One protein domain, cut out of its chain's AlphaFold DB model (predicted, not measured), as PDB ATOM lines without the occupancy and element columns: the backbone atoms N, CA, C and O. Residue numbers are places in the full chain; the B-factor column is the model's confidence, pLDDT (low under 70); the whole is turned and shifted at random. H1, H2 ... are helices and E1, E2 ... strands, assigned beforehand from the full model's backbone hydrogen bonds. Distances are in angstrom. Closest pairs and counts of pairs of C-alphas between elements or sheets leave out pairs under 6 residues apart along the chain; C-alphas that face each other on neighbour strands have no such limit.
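What this domain is: This is residues 131 to 249 of the 370 residues of an uncharacterized protein of Cupriavidus sp. HPC(L) (UniProt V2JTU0). A small closed barrel of six antiparallel strands, with one helix, H1, packed on its outside. The barrel is made of two three-strand meanders, E1 E2 E3 and E4 E5 E6, with H1 between them along the chain, and E2, E3 and E5 bend as they go round. Round the ring run E1, E2, E3, E6, E5, E4 and back to E1. The printed part has 119 residues with one named helix and six named strands, in the order E1 E2 E3 H1 E4 E5 E6, of mixed class. It is compact and rounded, with a radius of gyration of the C-alphas of 14.0 A and spans of 40 by 31 by 31 A.

How they stand to each other: In the barrel, E2, residues 142 to 156, bends by 95 degrees at residue 151. On one side of it, beside residues 142 to 148, lies E1, residues 133 to 139, in a hairpin with N 135 and O 146 2.9 A apart. On the other side, beside residues 146 to 156, lies E3, residues 173 to 180, with N 154 and O 175 2.8 A apart. E3 is also the antiparallel neighbour of E6, residues 231 to 239, with N 176 and O 235 3.0 A apart. E6 forms a hairpin with E5, residues 212 to 220, where N 236 and O 217 are 2.8 A apart. E5 forms a hairpin with E4, residues 201 to 205, where N 213 and O 203 are 2.8 A apart. E4 and E1 close the ring, with N 204 and O 136 2.8 A apart. H1, residues 182 to 195, is on the barrel, outside it, at a height over the sheet of 8.1 A. It runs across the strands, only just over E5 alone, at 65 degrees to it on the local plane; 4 of its C-alphas fall on E5 and 2 on E2. The closest C-alphas of H1 and E6 are those of Pro 182 and Arg 231, 5.9 A apart. In H1, 8 of 10 O i to N i+4 pairs are within hydrogen-bond range.

Where its parts are: E2 is 28.2 A from first to last C-alpha, E6 23.3 A, E5 21.5 A, H1 21.1 A, E3 19.9 A, E1 19.2 A and E4 13.3 A. E1 begins at C-alpha 133 (-20.898, -14.421, 21.990), and E6 ends at C-alpha 239 (-34.992, -17.555, 12.543).

The domain as a whole: The two C-alphas farthest apart, those of Pro 228 and Ser 246, are 43.0 A apart. The printed part has no cut. The link from E2 to E3, residues 157 to 172, is long. The mean pLDDT of the printed part is 75.1; residues 157 to 171, 192 to 200, 207 to 211, 221 to 228 and 244 to 246 are under 70.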
ATOM      1  N   GLU A 131     -19.493  -8.042  22.781       88.56
ATOM      2  CA  GLU A 131     -18.678  -7.936  21.566       88.56
ATOM      3  C   GLU A 131     -18.552  -9.295  20.864       88.56
ATOM      4  O   GLU A 131     -18.558  -9.381  19.635       88.56
ATOM      5  N   ARG A 132     -18.473 -10.361  21.664       91.31
ATOM      6  CA  ARG A 132     -18.277 -11.743  21.239       91.31
ATOM      7  C   ARG A 132     -19.223 -12.621  22.041       91.31
ATOM      8  O   ARG A 132     -19.164 -12.591  23.262       91.31
ATOM      9  N   SER A 133     -20.031 -13.424  21.358       91.19
ATOM     10  CA  SER A 133     -20.898 -14.421  21.990       91.19
ATOM     11  C   SER A 133     -20.511 -15.809  21.503       91.19
ATOM     12  O   SER A 133     -20.276 -16.019  20.307       91.19
ATOM     13  N   ALA A 134     -20.483 -16.771  22.421       93.12
ATOM     14  CA  ALA A 134     -20.367 -18.175  22.057       93.12
ATOM     15  C   ALA A 134     -21.576 -18.592  21.205       93.12
ATOM     16  O   ALA A 134     -22.704 -18.138  21.428       93.12
ATOM     17  N   ALA A 135     -21.329 -19.436  20.210       93.19
ATOM     18  CA  ALA A 135     -22.369 -19.987  19.363       93.19
ATOM     19  C   ALA A 135     -22.029 -21.411  18.922       93.19
ATOM     20  O   ALA A 135     -20.865 -21.820  18.841       93.19
ATOM     21  N   THR A 136     -23.073 -22.167  18.618       93.25
ATOM     22  CA  THR A 136     -22.992 -23.566  18.218       93.25
ATOM     23  C   THR A 136     -23.586 -23.719  16.828       93.25
ATOM     24  O   THR A 136     -24.754 -23.405  16.612       93.25
ATOM     25  N   LEU A 137     -22.787 -24.199  15.878       91.81
ATOM     26  CA  LEU A 137     -23.204 -24.467  14.505       91.81
ATOM     27  C   LEU A 137     -23.317 -25.968  14.297       91.81
ATOM     28  O   LEU A 137     -22.344 -26.701  14.464       91.81
ATOM     29  N   ARG A 138     -24.500 -26.420  13.903       90.81
ATOM     30  CA  ARG A 138     -24.773 -27.815  13.583       90.81
ATOM     31  C   ARG A 138     -24.883 -27.973  12.071       90.81
ATOM     32  O   ARG A 138     -25.715 -27.310  11.459       90.81
ATOM     33  N   ILE A 139     -24.052 -28.844  11.494       88.12
ATOM     34  CA  ILE A 139     -23.990 -29.143  10.052       88.12
ATOM     35  C   ILE A 139     -24.038 -30.659   9.882       88.12
ATOM     36  O   ILE A 139     -23.133 -31.347  10.350       88.12
ATOM     37  N   GLY A 140     -25.079 -31.192   9.233       78.38
ATOM     38  CA  GLY A 140     -25.150 -32.626   8.904       78.38
ATOM     39  C   GLY A 140     -24.964 -33.565  10.111       78.38
ATOM     40  O   GLY A 140     -24.351 -34.618   9.987       78.38
ATOM     41  N   GLY A 141     -25.423 -33.150  11.300       79.94
ATOM     42  CA  GLY A 141     -25.289 -33.895  12.562       79.94
ATOM     43  C   GLY A 141     -24.008 -33.624  13.364       79.94
ATOM     44  O   GLY A 141     -23.968 -33.938  14.549       79.94
ATOM     45  N   GLN A 142     -22.998 -32.986  12.770       88.25
ATOM     46  CA  GLN A 142     -21.796 -32.537  13.479       88.25
ATOM     47  C   GLN A 142     -22.033 -31.193  14.162       88.25
ATOM     48  O   GLN A 142     -22.792 -30.363  13.656       88.25
ATOM     49  N   ILE A 143     -21.363 -30.971  15.293       91.38
ATOM     50  CA  ILE A 143     -21.479 -29.752  16.096       91.38
ATOM     51  C   ILE A 143     -20.124 -29.047  16.153       91.38
ATOM     52  O   ILE A 143     -19.122 -29.630  16.558       91.38
ATOM     53  N   TYR A 144     -20.113 -27.767  15.791       92.44
ATOM     54  CA  TYR A 144     -18.940 -26.905  15.814       92.44
ATOM     55  C   TYR A 144     -19.163 -25.740  16.773       92.44
ATOM     56  O   TYR A 144     -20.198 -25.073  16.733       92.44
ATOM     57  N   SER A 145     -18.163 -25.463  17.608       93.19
ATOM     58  CA  SER A 145     -18.127 -24.237  18.407       93.19
ATOM     59  C   SER A 145     -17.563 -23.094  17.571       93.19
ATOM     60  O   SER A 145     -16.554 -23.258  16.883       93.19
ATOM     61  N   LEU A 146     -18.203 -21.934  17.638       92.94
ATOM     62  CA  LEU A 146     -17.734 -20.707  17.006       92.94
ATOM     63  C   LEU A 146     -18.038 -19.499  17.891       92.94
ATOM     64  O   LEU A 146     -18.721 -19.593  18.909       92.94
ATOM     65  N   THR A 147     -17.532 -18.346  17.482       93.56
ATOM     66  CA  THR A 147     -17.838 -17.062  18.107       93.56
ATOM     67  C   THR A 147     -18.582 -16.194  17.111       93.56
ATOM     68  O   THR A 147     -18.101 -15.988  16.002       93.56
ATOM     69  N   VAL A 148     -19.743 -15.668  17.485       93.12
ATOM     70  CA  VAL A 148     -20.420 -14.618  16.711       93.12
ATOM     71  C   VAL A 148     -20.079 -13.250  17.286       93.12
ATOM     72  O   VAL A 148     -19.711 -13.142  18.456       93.12
ATOM     73  N   LEU A 149     -20.206 -12.206  16.467       93.06
ATOM     74  CA  LEU A 149     -19.969 -10.818  16.856       93.06
ATOM     75  C   LEU A 149     -21.294 -10.032  16.793       93.06
ATOM     76  O   LEU A 149     -21.578  -9.410  15.764       93.06
ATOM     77  N   PRO A 150     -22.132 -10.049  17.852       91.44
ATOM     78  CA  PRO A 150     -23.479  -9.460  17.857       91.44
ATOM     79  C   PRO A 150     -23.535  -7.994  17.433       91.44
ATOM     80  O   PRO A 150     -24.447  -7.586  16.719       91.44
ATOM     81  N   ARG A 151     -22.516  -7.207  17.796       92.44
ATOM     82  CA  ARG A 151     -22.412  -5.784  17.434       92.44
ATOM     83  C   ARG A 151     -22.313  -5.538  15.927       92.44
ATOM     84  O   ARG A 151     -22.526  -4.417  15.486       92.44
ATOM     85  N   THR A 152     -22.018  -6.565  15.130       90.38
ATOM     86  CA  THR A 152     -21.937  -6.483  13.660       90.38
ATOM     87  C   THR A 152     -23.250  -6.825  12.956       90.38
ATOM     88  O   THR A 152     -23.275  -6.899  11.727       90.38
ATOM     89  N   ALA A 153     -24.326  -7.062  13.714       89.94
ATOM     90  CA  ALA A 153     -25.635  -7.396  13.175       89.94
ATOM     91  C   ALA A 153     -26.087  -6.382  12.111       89.94
ATOM     92  O   ALA A 153     -25.966  -5.173  12.304       89.94
ATOM     93  N   ARG A 154     -26.629  -6.873  10.998       87.44
ATOM     94  CA  ARG A 154     -27.279  -6.072   9.950       87.44
ATOM     95  C   ARG A 154     -28.531  -6.777   9.458       87.44
ATOM     96  O   ARG A 154     -28.555  -8.002   9.400       87.44
ATOM     97  N   LEU A 155     -29.559  -6.026   9.080       82.44
ATOM     98  CA  LEU A 155     -30.812  -6.591   8.579       82.44
ATOM     99  C   LEU A 155     -30.946  -6.345   7.080       82.44
ATOM    100  O   LEU A 155     -30.965  -5.205   6.622       82.44
ATOM    101  N   SER A 156     -31.074  -7.431   6.325       71.31
ATOM    102  CA  SER A 156     -31.377  -7.413   4.897       71.31
ATOM    103  C   SER A 156     -32.875  -7.655   4.683       71.31
ATOM    104  O   SER A 156     -33.495  -8.421   5.420       71.31
ATOM    105  N   GLY A 157     -33.469  -6.997   3.682       56.06
ATOM    106  CA  GLY A 157     -34.914  -7.073   3.387       56.06
ATOM    107  C   GLY A 157     -35.720  -5.835   3.798       56.06
ATOM    108  O   GLY A 157     -36.897  -5.727   3.473       56.06
ATOM    109  N   LEU A 158     -35.071  -4.862   4.435       55.03
ATOM    110  CA  LEU A 158     -35.634  -3.552   4.741       55.03
ATOM    111  C   LEU A 158     -34.697  -2.505   4.149       55.03
ATOM    112  O   LEU A 158     -33.659  -2.199   4.731       55.03
ATOM    113  N   ALA A 159     -35.049  -1.974   2.975       49.38
ATOM    114  CA  ALA A 159     -34.219  -1.033   2.213       49.38
ATOM    115  C   ALA A 159     -33.744   0.195   3.025       49.38
ATOM    116  O   ALA A 159     -32.790   0.859   2.630       49.38
ATOM    117  N   TYR A 160     -34.387   0.475   4.163       52.44
ATOM    118  CA  TYR A 160     -34.039   1.542   5.099       52.44
ATOM    119  C   TYR A 160     -32.753   1.311   5.894       52.44
ATOM    120  O   TYR A 160     -32.075   2.285   6.203       52.44
ATOM    121  N   PHE A 161     -32.445   0.065   6.268       51.56
ATOM    122  CA  PHE A 161     -31.391  -0.214   7.253       51.56
ATOM    123  C   PHE A 161     -30.075  -0.668   6.623       51.56
ATOM    124  O   PHE A 161     -29.029  -0.568   7.251       51.56
ATOM    125  N   ASP A 162     -30.094  -1.148   5.382       52.97
ATOM    126  CA  ASP A 162     -28.848  -1.475   4.695       52.97
ATOM    127  C   ASP A 162     -28.950  -1.262   3.178       52.97
ATOM    128  O   ASP A 162     -29.209  -2.197   2.413       52.97
ATOM    129  N   PRO A 163     -28.773  -0.015   2.715       47.75
ATOM    130  CA  PRO A 163     -28.922   0.309   1.307       47.75
ATOM    131  C   PRO A 163     -27.729  -0.156   0.448       47.75
ATOM    132  O   PRO A 163     -27.904  -0.394  -0.747       47.75
ATOM    133  N   GLU A 164     -26.545  -0.363   1.045       46.12
ATOM    134  CA  GLU A 164     -25.375  -0.935   0.357       46.12
ATOM    135  C   GLU A 164     -25.553  -2.428   0.042       46.12
ATOM    136  O   GLU A 164     -24.956  -2.934  -0.910       46.12
ATOM    137  N   TRP A 165     -26.400  -3.124   0.808       44.38
ATOM    138  CA  TRP A 165     -26.572  -4.576   0.723       44.38
ATOM    139  C   TRP A 165     -28.013  -5.020   0.425       44.38
ATOM    140  O   TRP A 165     -28.284  -6.218   0.357       44.38
ATOM    141  N   ALA A 166     -28.918  -4.079   0.125       45.12
ATOM    142  CA  ALA A 166     -30.288  -4.326  -0.354       45.12
ATOM    143  C   ALA A 166     -30.369  -5.092  -1.698       45.12
ATOM    144  O   ALA A 166     -31.459  -5.362  -2.199       45.12
ATOM    145  N   MET A 167     -29.220  -5.420  -2.294       42.06
ATOM    146  CA  MET A 167     -29.084  -6.085  -3.590       42.06
ATOM    147  C   MET A 167     -29.043  -7.617  -3.503       42.06
ATOM    148  O   MET A 167     -29.079  -8.266  -4.547       42.06
ATOM    149  N   ASP A 168     -28.960  -8.206  -2.303       47.69
ATOM    150  CA  ASP A 168     -29.010  -9.664  -2.160       47.69
ATOM    151  C   ASP A 168     -30.469 -10.146  -2.151       47.69
ATOM    152  O   ASP A 168     -31.252  -9.887  -1.238       47.69
ATOM    153  N   GLU A 169     -30.850 -10.767  -3.261       46.09
ATOM    154  CA  GLU A 169     -32.224 -10.868  -3.732       46.09
ATOM    155  C   GLU A 169     -33.142 -11.757  -2.859       46.09
ATOM    156  O   GLU A 169     -32.866 -12.929  -2.618       46.09
ATOM    157  N   ASN A 170     -34.315 -11.209  -2.516       48.88
ATOM    158  CA  ASN A 170     -35.572 -11.894  -2.152       48.88
ATOM    159  C   ASN A 170     -35.706 -12.608  -0.791       48.88
ATOM    160  O   ASN A 170     -36.711 -13.291  -0.604       48.88
ATOM    161  N   ALA A 171     -34.799 -12.449   0.175       60.41
ATOM    162  CA  ALA A 171     -34.990 -13.051   1.504       60.41
ATOM    163  C   ALA A 171     -34.664 -12.079   2.643       60.41
ATOM    164  O   ALA A 171     -33.578 -11.499   2.668       60.41
ATOM    165  N   CYS A 172     -35.576 -11.933   3.607       76.19
ATOM    166  CA  CYS A 172     -35.274 -11.263   4.869       76.19
ATOM    167  C   CYS A 172     -34.333 -12.126   5.675       76.19
ATOM    168  O   CYS A 172     -34.615 -13.297   5.921       76.19
ATOM    169  N   HIS A 173     -33.199 -11.551   6.042       81.19
ATOM    170  CA  HIS A 173     -32.201 -12.263   6.809       81.19
ATOM    171  C   HIS A 173     -31.405 -11.305   7.683       81.19
ATOM    172  O   HIS A 173     -31.173 -10.143   7.342       81.19
ATOM    173  N   LEU A 174     -30.974 -11.821   8.824       87.50
ATOM    174  CA  LEU A 174     -30.012 -11.184   9.702       87.50
ATOM    175  C   LEU A 174     -28.611 -11.572   9.232       87.50
ATOM    176  O   LEU A 174     -28.321 -12.746   9.022       87.50
ATOM    177  N   ARG A 175     -27.725 -10.598   9.078       87.50
ATOM    178  CA  ARG A 175     -26.308 -10.824   8.807       87.50
ATOM    179  C   ARG A 175     -25.498 -10.551  10.052       87.50
ATOM    180  O   ARG A 175     -25.700  -9.529  10.696       87.50
ATOM    181  N   ILE A 176     -24.567 -11.440  10.365       89.69
ATOM    182  CA  ILE A 176     -23.668 -11.289  11.509       89.69
ATOM    183  C   ILE A 176     -22.282 -11.815  11.147       89.69
ATOM    184  O   ILE A 176     -22.154 -12.809  10.424       89.69
ATOM    185  N   HIS A 177     -21.234 -11.150  11.623       91.38
ATOM    186  CA  HIS A 177     -19.882 -11.686  11.529       91.38
ATOM    187  C   HIS A 177     -19.692 -12.823  12.530       91.38
ATOM    188  O   HIS A 177     -20.215 -12.798  13.648       91.38
ATOM    189  N   ALA A 178     -18.912 -13.814  12.124       91.81
ATOM    190  CA  ALA A 178     -18.543 -14.942  12.950       91.81
ATOM    191  C   ALA A 178     -17.087 -15.348  12.711       91.81
ATOM    192  O   ALA A 178     -16.554 -15.251  11.606       91.81
ATOM    193  N   GLU A 179     -16.473 -15.852  13.768       91.94
ATOM    194  CA  GLU A 179     -15.164 -16.474  13.788       91.94
ATOM    195  C   GLU A 179     -15.341 -17.965  14.064       91.94
ATOM    196  O   GLU A 179     -15.867 -18.350  15.111       91.94
ATOM    197  N   MET A 180     -14.917 -18.811  13.126       90.31
ATOM    198  CA  MET A 180     -15.101 -20.260  13.226       90.31
ATOM    199  C   MET A 180     -13.846 -21.050  12.838       90.31
ATOM    200  O   MET A 180     -13.004 -20.539  12.090       90.31
ATOM    201  N   PRO A 181     -13.718 -22.306  13.303       90.19
ATOM    202  CA  PRO A 181     -12.636 -23.188  12.886       90.19
ATOM    203  C   PRO A 181     -12.663 -23.428  11.365       90.19
ATOM    204  O   PRO A 181     -13.750 -23.512  10.781       90.19
ATOM    205  N   PRO A 182     -11.501 -23.595  10.701       87.00
ATOM    206  CA  PRO A 182     -11.442 -23.920   9.278       87.00
ATOM    207  C   PRO A 182     -12.288 -25.143   8.902       87.00
ATOM    208  O   PRO A 182     -12.965 -25.101   7.877       87.00
ATOM    209  N   GLN A 183     -12.332 -26.165   9.768       88.56
ATOM    210  CA  GLN A 183     -13.103 -27.389   9.530       88.56
ATOM    211  C   GLN A 183     -14.610 -27.116   9.447       88.56
ATOM    212  O   GLN A 183     -15.292 -27.698   8.612       88.56
ATOM    213  N   ALA A 184     -15.135 -26.197  10.266       88.50
ATOM    214  CA  ALA A 184     -16.552 -25.831  10.246       88.50
ATOM    215  C   ALA A 184     -16.930 -25.118   8.935       88.50
ATOM    216  O   ALA A 184     -17.978 -25.381   8.345       88.50
ATOM    217  N   SER A 185     -16.049 -24.234   8.455       84.81
ATOM    218  CA  SER A 185     -16.222 -23.540   7.176       84.81
ATOM    219  C   SER A 185     -16.174 -24.518   5.999       84.81
ATOM    220  O   SER A 185     -17.025 -24.455   5.117       84.81
ATOM    221  N   GLU A 186     -15.208 -25.437   5.993       84.94
ATOM    222  CA  GLU A 186     -15.080 -26.474   4.962       84.94
ATOM    223  C   GLU A 186     -16.280 -27.422   4.959       84.94
ATOM    224  O   GLU A 186     -16.855 -27.667   3.897       84.94
ATOM    225  N   ALA A 187     -16.733 -27.852   6.141       85.75
ATOM    226  CA  ALA A 187     -17.949 -28.639   6.296       85.75
ATOM    227  C   ALA A 187     -19.159 -27.915   5.686       85.75
ATOM    228  O   ALA A 187     -19.848 -28.491   4.847       85.75
ATOM    229  N   PHE A 188     -19.370 -26.633   6.006       83.88
ATOM    230  CA  PHE A 188     -20.493 -25.861   5.468       83.88
ATOM    231  C   PHE A 188     -20.498 -25.809   3.938       83.88
ATOM    232  O   PHE A 188     -21.533 -26.056   3.315       83.88
ATOM    233  N   PHE A 189     -19.351 -25.496   3.326       79.12
ATOM    234  CA  PHE A 189     -19.248 -25.429   1.869       79.12
ATOM    235  C   PHE A 189     -19.418 -26.806   1.219       79.12
ATOM    236  O   PHE A 189     -20.033 -26.886   0.161       79.12
ATOM    237  N   SER A 190     -18.960 -27.884   1.860       77.88
ATOM    238  CA  SER A 190     -19.137 -29.249   1.347       77.88
ATOM    239  C   SER A 190     -20.600 -29.718   1.380       77.88
ATOM    240  O   SER A 190     -21.093 -30.246   0.390       77.88
ATOM    241  N   THR A 191     -21.335 -29.452   2.467       72.62
ATOM    242  CA  THR A 191     -22.742 -29.867   2.624       72.62
ATOM    243  C   THR A 191     -23.681 -29.085   1.700       72.62
ATOM    244  O   THR A 191     -24.615 -29.632   1.120       72.62
ATOM    245  N   ARG A 192     -23.420 -27.787   1.516       62.00
ATOM    246  CA  ARG A 192     -24.230 -26.890   0.673       62.00
ATOM    247  C   ARG A 192     -24.199 -27.212  -0.811       62.00
ATOM    248  O   ARG A 192     -25.179 -26.941  -1.497       62.00
ATOM    249  N   VAL A 193     -23.074 -27.731  -1.294       51.06
ATOM    250  CA  VAL A 193     -22.887 -28.096  -2.704       51.06
ATOM    251  C   VAL A 193     -23.754 -29.304  -3.082       51.06
ATOM    252  O   VAL A 193     -23.918 -29.569  -4.269       51.06
ATOM    253  N   HIS A 194     -24.328 -30.025  -2.111       46.88
ATOM    254  CA  HIS A 194     -25.070 -31.259  -2.375       46.88
ATOM    255  C   HIS A 194     -26.593 -31.123  -2.285       46.88
ATOM    256  O   HIS A 194     -27.257 -31.594  -3.200       46.88
ATOM    257  N   ASP A 195     -27.159 -30.424  -1.292       45.94
ATOM    258  CA  ASP A 195     -28.588 -30.650  -0.988       45.94
ATOM    259  C   ASP A 195     -29.541 -29.458  -1.095       45.94
ATOM    260  O   ASP A 195     -30.746 -29.654  -0.967       45.94
ATOM    261  N   GLY A 196     -29.078 -28.224  -1.330       44.91
ATOM    262  CA  GLY A 196     -29.971 -27.066  -1.548       44.91
ATOM    263  C   GLY A 196     -31.007 -26.777  -0.439       44.91
ATOM    264  O   GLY A 196     -31.809 -25.856  -0.588       44.91
ATOM    265  N   SER A 197     -30.990 -27.531   0.665       50.44
ATOM    266  CA  SER A 197     -31.992 -27.506   1.725       50.44
ATOM    267  C   SER A 197     -31.521 -26.627   2.891       50.44
ATOM    268  O   SER A 197     -30.395 -26.797   3.371       50.44
ATOM    269  N   PRO A 198     -32.355 -25.684   3.365       51.97
ATOM    270  CA  PRO A 198     -32.037 -24.824   4.504       51.97
ATOM    271  C   PRO A 198     -31.956 -25.579   5.846       51.97
ATOM    272  O   PRO A 198     -31.342 -25.068   6.780       51.97
ATOM    273  N   ASP A 199     -32.488 -26.804   5.932       56.31
ATOM    274  CA  ASP A 199     -32.681 -27.530   7.202       56.31
ATOM    275  C   ASP A 199     -31.408 -28.199   7.752       56.31
ATOM    276  O   ASP A 199     -31.374 -28.683   8.886       56.31
ATOM    277  N   LEU A 200     -30.333 -28.240   6.961       69.06
ATOM    278  CA  LEU A 200     -29.107 -28.962   7.316       69.06
ATOM    279  C   LEU A 200     -28.116 -28.138   8.140       69.06
ATOM    280  O   LEU A 200     -27.175 -28.713   8.697       69.06
ATOM    281  N   VAL A 201     -28.305 -26.813   8.214       85.88
ATOM    282  CA  VAL A 201     -27.401 -25.920   8.939       85.88
ATOM    283  C   VAL A 201     -28.158 -25.017   9.901       85.88
ATOM    284  O   VAL A 201     -28.799 -24.050   9.491       85.88
ATOM    285  N   SER A 202     -27.992 -25.293  11.191       89.06
ATOM    286  CA  SER A 202     -28.595 -24.520  12.282       89.06
ATOM    287  C   SER A 202     -27.512 -23.881  13.143       89.06
ATOM    288  O   SER A 202     -26.481 -24.491  13.421       89.06
ATOM    289  N   LEU A 203     -27.734 -22.636  13.542       90.88
ATOM    290  CA  LEU A 203     -26.870 -21.853  14.409       90.88
ATOM    291  C   LEU A 203     -27.650 -21.491  15.668       90.88
ATOM    292  O   LEU A 203     -28.689 -20.846  15.578       90.88
ATOM    293  N   LYS A 204     -27.114 -21.843  16.832       90.88
ATOM    294  CA  LYS A 204     -27.598 -21.373  18.130       90.88
ATOM    295  C   LYS A 204     -26.632 -20.328  18.683       90.88
ATOM    296  O   LYS A 204     -25.438 -20.610  18.775       90.88
ATOM    297  N   ILE A 205     -27.123 -19.143  19.040       88.69
ATOM    298  CA  ILE A 205     -26.321 -18.069  19.648       88.69
ATOM    299  C   ILE A 205     -26.633 -17.998  21.145       88.69
ATOM    300  O   ILE A 205     -27.778 -17.774  21.519       88.69
ATOM    301  N   GLY A 206     -25.626 -18.173  22.001       82.00
ATOM    302  CA  GLY A 206     -25.824 -18.184  23.453       82.00
ATOM    303  C   GLY A 206     -26.740 -19.316  23.947       82.00
ATOM    304  O   GLY A 206     -26.978 -20.313  23.255       82.00
ATOM    305  N   GLU A 207     -27.239 -19.176  25.177       69.06
ATOM    306  CA  GLU A 207     -28.085 -20.189  25.831       69.06
ATOM    307  C   GLU A 207     -29.587 -19.866  25.810       69.06
ATOM    308  O   GLU A 207     -30.397 -20.755  26.081       69.06
ATOM    309  N   GLU A 208     -29.974 -18.641  25.442       61.47
ATOM    310  CA  GLU A 208     -31.365 -18.186  25.507       61.47
ATOM    311  C   GLU A 208     -32.295 -18.905  24.497       61.47
ATOM    312  O   GLU A 208     -31.910 -19.178  23.351       61.47
ATOM    313  N   PRO A 209     -33.545 -19.223  24.892       46.16
ATOM    314  CA  PRO A 209     -34.542 -19.807  23.999       46.16
ATOM    315  C   PRO A 209     -34.968 -18.799  22.917       46.16
ATOM    316  O   PRO A 209     -35.320 -17.666  23.223       46.16
ATOM    317  N   GLY A 210     -34.952 -19.221  21.647       54.19
ATOM    318  CA  GLY A 210     -35.291 -18.372  20.490       54.19
ATOM    319  C   GLY A 210     -34.089 -17.842  19.700       54.19
ATOM    320  O   GLY A 210     -34.270 -17.210  18.666       54.19
ATOM    321  N   ALA A 211     -32.862 -18.147  20.124       69.81
ATOM    322  CA  ALA A 211     -31.638 -17.764  19.421       69.81
ATOM    323  C   ALA A 211     -31.165 -18.809  18.387       69.81
ATOM    324  O   ALA A 211     -29.960 -18.947  18.148       69.81
ATOM    325  N   THR A 212     -32.094 -19.576  17.809       87.69
ATOM    326  CA  THR A 212     -31.815 -20.582  16.776       87.69
ATOM    327  C   THR A 212     -32.155 -20.063  15.387       87.69
ATOM    328  O   THR A 212     -33.263 -19.599  15.114       87.69
ATOM    329  N   PHE A 213     -31.186 -20.178  14.488       88.81
ATOM    330  CA  PHE A 213     -31.259 -19.659  13.136       88.81
ATOM    331  C   PHE A 213     -30.866 -20.725  12.124       88.81
ATOM    332  O   PHE A 213     -29.825 -21.366  12.262       88.81
ATOM    333  N   SER A 214     -31.615 -20.825  11.034       88.38
ATOM    334  CA  SER A 214     -31.140 -21.474   9.822       88.38
ATOM    335  C   SER A 214     -30.097 -20.581   9.159       88.38
ATOM    336  O   SER A 214     -30.338 -19.400   8.880       88.38
ATOM    337  N   VAL A 215     -28.921 -21.133   8.872       87.44
ATOM    338  CA  VAL A 215     -27.890 -20.401   8.130       87.44
ATOM    339  C   VAL A 215     -28.198 -20.540   6.647       87.44
ATOM    340  O   VAL A 215     -27.994 -21.609   6.076       87.44
ATOM    341  N   ILE A 216     -28.652 -19.455   6.012       81.12
ATOM    342  CA  ILE A 216     -29.056 -19.404   4.596       81.12
ATOM    343  C   ILE A 216     -27.951 -18.926   3.648       81.12
ATOM    344  O   ILE A 216     -28.036 -19.204   2.449       81.12
ATOM    345  N   ARG A 217     -26.849 -18.372   4.157       81.75
ATOM    346  CA  ARG A 217     -25.621 -18.155   3.376       81.75
ATOM    347  C   ARG A 217     -24.414 -17.973   4.290       81.75
ATOM    348  O   ARG A 217     -24.554 -17.490   5.408       81.75
ATOM    349  N   MET A 218     -23.229 -18.292   3.779       84.25
ATOM    350  CA  MET A 218     -21.951 -17.894   4.363       84.25
ATOM    351  C   MET A 218     -21.117 -17.178   3.305       84.25
ATOM    352  O   MET A 218     -20.993 -17.661   2.181       84.25
ATOM    353  N   MET A 219     -20.546 -16.037   3.670       81.62
ATOM    354  CA  MET A 219     -19.611 -15.276   2.847       81.62
ATOM    355  C   MET A 219     -18.270 -15.215   3.564       81.62
ATOM    356  O   MET A 219     -18.204 -14.855   4.738       81.62
ATOM    357  N   THR A 220     -17.191 -15.561   2.877       73.75
ATOM    358  CA  THR A 220     -15.844 -15.387   3.419       73.75
ATOM    359  C   THR A 220     -15.446 -13.918   3.309       73.75
ATOM    360  O   THR A 220     -15.634 -13.285   2.270       73.75
ATOM    361  N   THR A 221     -14.907 -13.340   4.383       66.44
ATOM    362  CA  THR A 221     -14.334 -11.989   4.301       66.44
ATOM    363  C   THR A 221     -12.976 -12.055   3.591       66.44
ATOM    364  O   THR A 221     -12.232 -13.013   3.828       66.44
ATOM    365  N   PRO A 222     -12.616 -11.084   2.728       52.31
ATOM    366  CA  PRO A 222     -11.367 -11.127   1.972       52.31
ATOM    367  C   PRO A 222     -10.128 -11.152   2.888       52.31
ATOM    368  O   PRO A 222      -9.761 -10.146   3.476       52.31
ATOM    369  N   ILE A 223      -9.539 -12.350   2.998       49.25
ATOM    370  CA  ILE A 223      -8.150 -12.848   3.181       49.25
ATOM    371  C   ILE A 223      -7.090 -12.033   3.970       49.25
ATOM    372  O   ILE A 223      -6.143 -12.651   4.455       49.25
ATOM    373  N   TRP A 224      -7.204 -10.726   4.202       42.38
ATOM    374  CA  TRP A 224      -6.121  -9.923   4.802       42.38
ATOM    375  C   TRP A 224      -5.832 -10.221   6.284       42.38
ATOM    376  O   TRP A 224      -4.819  -9.777   6.812       42.38
ATOM    377  N   ILE A 225      -6.660 -11.040   6.944       46.28
ATOM    378  CA  ILE A 225      -6.393 -11.581   8.285       46.28
ATOM    379  C   ILE A 225      -6.579 -13.107   8.247       46.28
ATOM    380  O   ILE A 225      -7.520 -13.661   8.814       46.28
ATOM    381  N   ARG A 226      -5.696 -13.826   7.538       47.53
ATOM    382  CA  ARG A 226      -5.581 -15.287   7.693       47.53
ATOM    383  C   ARG A 226      -4.954 -15.587   9.053       47.53
ATOM    384  O   ARG A 226      -3.736 -15.675   9.173       47.53
ATOM    385  N   ARG A 227      -5.781 -15.777  10.082       57.56
ATOM    386  CA  ARG A 227      -5.337 -16.517  11.267       57.56
ATOM    387  C   ARG A 227      -5.343 -18.004  10.899       57.56
ATOM    388  O   ARG A 227      -6.369 -18.486  10.424       57.56
ATOM    389  N   PRO A 228      -4.244 -18.748  11.103       61.62
ATOM    390  CA  PRO A 228      -4.154 -20.148  10.674       61.62
ATOM    391  C   PRO A 228      -5.221 -21.050  11.314       61.62
ATOM    392  O   PRO A 228      -5.569 -22.083  10.749       61.62
ATOM    393  N   HIS A 229      -5.787 -20.639  12.453       71.00
ATOM    394  CA  HIS A 229      -6.737 -21.435  13.231       71.00
ATOM    395  C   HIS A 229      -8.174 -20.896  13.237       71.00
ATOM    396  O   HIS A 229      -9.043 -21.533  13.823       71.00
ATOM    397  N   VAL A 230      -8.450 -19.746  12.608       79.94
ATOM    398  CA  VAL A 230      -9.777 -19.107  12.643       79.94
ATOM    399  C   VAL A 230     -10.091 -18.451  11.303       79.94
ATOM    400  O   VAL A 230      -9.293 -17.674  10.780       79.94
ATOM    401  N   ARG A 231     -11.282 -18.726  10.766       82.31
ATOM    402  CA  ARG A 231     -11.836 -18.033   9.599       82.31
ATOM    403  C   ARG A 231     -12.877 -17.013  10.039       82.31
ATOM    404  O   ARG A 231     -13.822 -17.359  10.742       82.31
ATOM    405  N   SER A 232     -12.706 -15.777   9.575       86.19
ATOM    406  CA  SER A 232     -13.732 -14.735   9.645       86.19
ATOM    407  C   SER A 232     -14.701 -14.898   8.475       86.19
ATOM    408  O   SER A 232     -14.293 -14.968   7.309       86.19
ATOM    409  N   VAL A 233     -15.987 -14.980   8.794       87.12
ATOM    410  CA  VAL A 233     -17.075 -15.143   7.830       87.12
ATOM    411  C   VAL A 233     -18.244 -14.237   8.196       87.12
ATOM    412  O   VAL A 233     -18.387 -13.806   9.336       87.12
ATOM    413  N   VAL A 234     -19.109 -13.970   7.225       87.81
ATOM    414  CA  VAL A 234     -20.416 -13.348   7.437       87.81
ATOM    415  C   VAL A 234     -21.483 -14.403   7.202       87.81
ATOM    416  O   VAL A 234     -21.539 -15.005   6.127       87.81
ATOM    417  N   LEU A 235     -22.325 -14.625   8.203       88.25
ATOM    418  CA  LEU A 235     -23.447 -15.551   8.142       88.25
ATOM    419  C   LEU A 235     -24.721 -14.776   7.829       88.25
ATOM    420  O   LEU A 235     -24.972 -13.750   8.451       88.25
ATOM    421  N   ALA A 236     -25.512 -15.270   6.882       86.94
ATOM    422  CA  ALA A 236     -26.885 -14.840   6.660       86.94
ATOM    423  C   ALA A 236     -27.823 -15.841   7.338       86.94
ATOM    424  O   ALA A 236     -27.742 -17.043   7.077       86.94
ATOM    425  N   LEU A 237     -28.689 -15.332   8.202       87.25
ATOM    426  CA  LEU A 237     -29.463 -16.075   9.182       87.25
ATOM    427  C   LEU A 237     -30.953 -15.786   9.017       87.25
ATOM    428  O   LEU A 237     -31.352 -14.633   8.847       87.25
ATOM    429  N   VAL A 238     -31.770 -16.825   9.129       86.81
ATOM    430  CA  VAL A 238     -33.230 -16.729   9.213       86.81
ATOM    431  C   VAL A 238     -33.659 -17.451  10.489       86.81
ATOM    432  O   VAL A 238     -33.178 -18.562  10.704       86.81
ATOM    433  N   PRO A 239     -34.489 -16.854  11.364       88.19
ATOM    434  CA  PRO A 239     -34.992 -17.555  12.543       88.19
ATOM    435  C   PRO A 239     -35.697 -18.851  12.133       88.19
ATOM    436  O   PRO A 239     -36.505 -18.830  11.210       88.19
ATOM    437  N   GLU A 240     -35.431 -19.971  12.810       85.06
ATOM    438  CA  GLU A 240     -36.065 -21.260  12.457       85.06
ATOM    439  C   GLU A 240     -37.594 -21.228  12.622       85.06
ATOM    440  O   GLU A 240     -38.320 -21.944  11.940       85.06
ATOM    441  N   SER A 241     -38.094 -20.368  13.511       83.38
ATOM    442  CA  SER A 241     -39.524 -20.133  13.723       83.38
ATOM    443  C   SER A 241     -40.182 -19.256  12.651       83.38
ATOM    444  O   SER A 241     -41.401 -19.083  12.686       83.38
ATOM    445  N   PHE A 242     -39.401 -18.656  11.748       82.88
ATOM    446  CA  PHE A 242     -39.906 -17.780  10.694       82.88
ATOM    447  C   PHE A 242     -40.149 -18.572   9.408       82.88
ATOM    448  O   PHE A 242     -39.215 -19.087   8.792       82.88
ATOM    449  N   ASP A 243     -41.404 -18.615   8.960       77.56
ATOM    450  CA  ASP A 243     -41.773 -19.229   7.685       77.56
ATOM    451  C   ASP A 243     -42.000 -18.156   6.618       77.56
ATOM    452  O   ASP A 243     -43.063 -17.539   6.529       77.56
ATOM    453  N   ALA A 244     -41.008 -17.987   5.744       67.94
ATOM    454  CA  ALA A 244     -41.050 -17.020   4.651       67.94
ATOM    455  C   ALA A 244     -42.183 -17.261   3.627       67.94
ATOM    456  O   ALA A 244     -42.426 -16.391   2.792       67.94
ATOM    457  N   ARG A 245     -42.858 -18.424   3.637       67.25
ATOM    458  CA  ARG A 245     -43.996 -18.710   2.741       67.25
ATOM    459  C   ARG A 245     -45.324 -18.193   3.280       67.25
ATOM    460  O   ARG A 245     -46.202 -17.867   2.484       67.25
ATOM    461  N   SER A 246     -45.485 -18.158   4.599       67.06
ATOM    462  CA  SER A 246     -46.734 -17.764   5.259       67.06
ATOM    463  C   SER A 246     -46.651 -16.401   5.945       67.06
ATOM    464  O   SER A 246     -47.687 -15.773   6.164       67.06
ATOM    465  N   GLN A 247     -45.445 -15.918   6.245       70.88
ATOM    466  CA  GLN A 247     -45.212 -14.688   6.997       70.88
ATOM    467  C   GLN A 247     -44.591 -13.603   6.122       70.88
ATOM    468  O   GLN A 247     -43.766 -13.860   5.239       70.88
ATOM    469  N   SER A 248     -44.976 -12.353   6.380       72.00
ATOM    470  CA  SER A 248     -44.438 -11.227   5.631       72.00
ATOM    471  C   SER A 248     -43.108 -10.803   6.230       72.00
ATOM    472  O   SER A 248     -43.018 -10.306   7.351       72.00
ATOM    473  N   CYS A 249     -42.078 -10.916   5.406       70.75
ATOM    474  CA  CYS A 249     -40.769 -10.295   5.554       70.75
ATOM    475  C   CYS A 249     -40.805  -8.890   6.191       70.75
ATOM    476  O   CYS A 249     -40.031  -8.563   7.087       70.75
TER     477      CYS A 249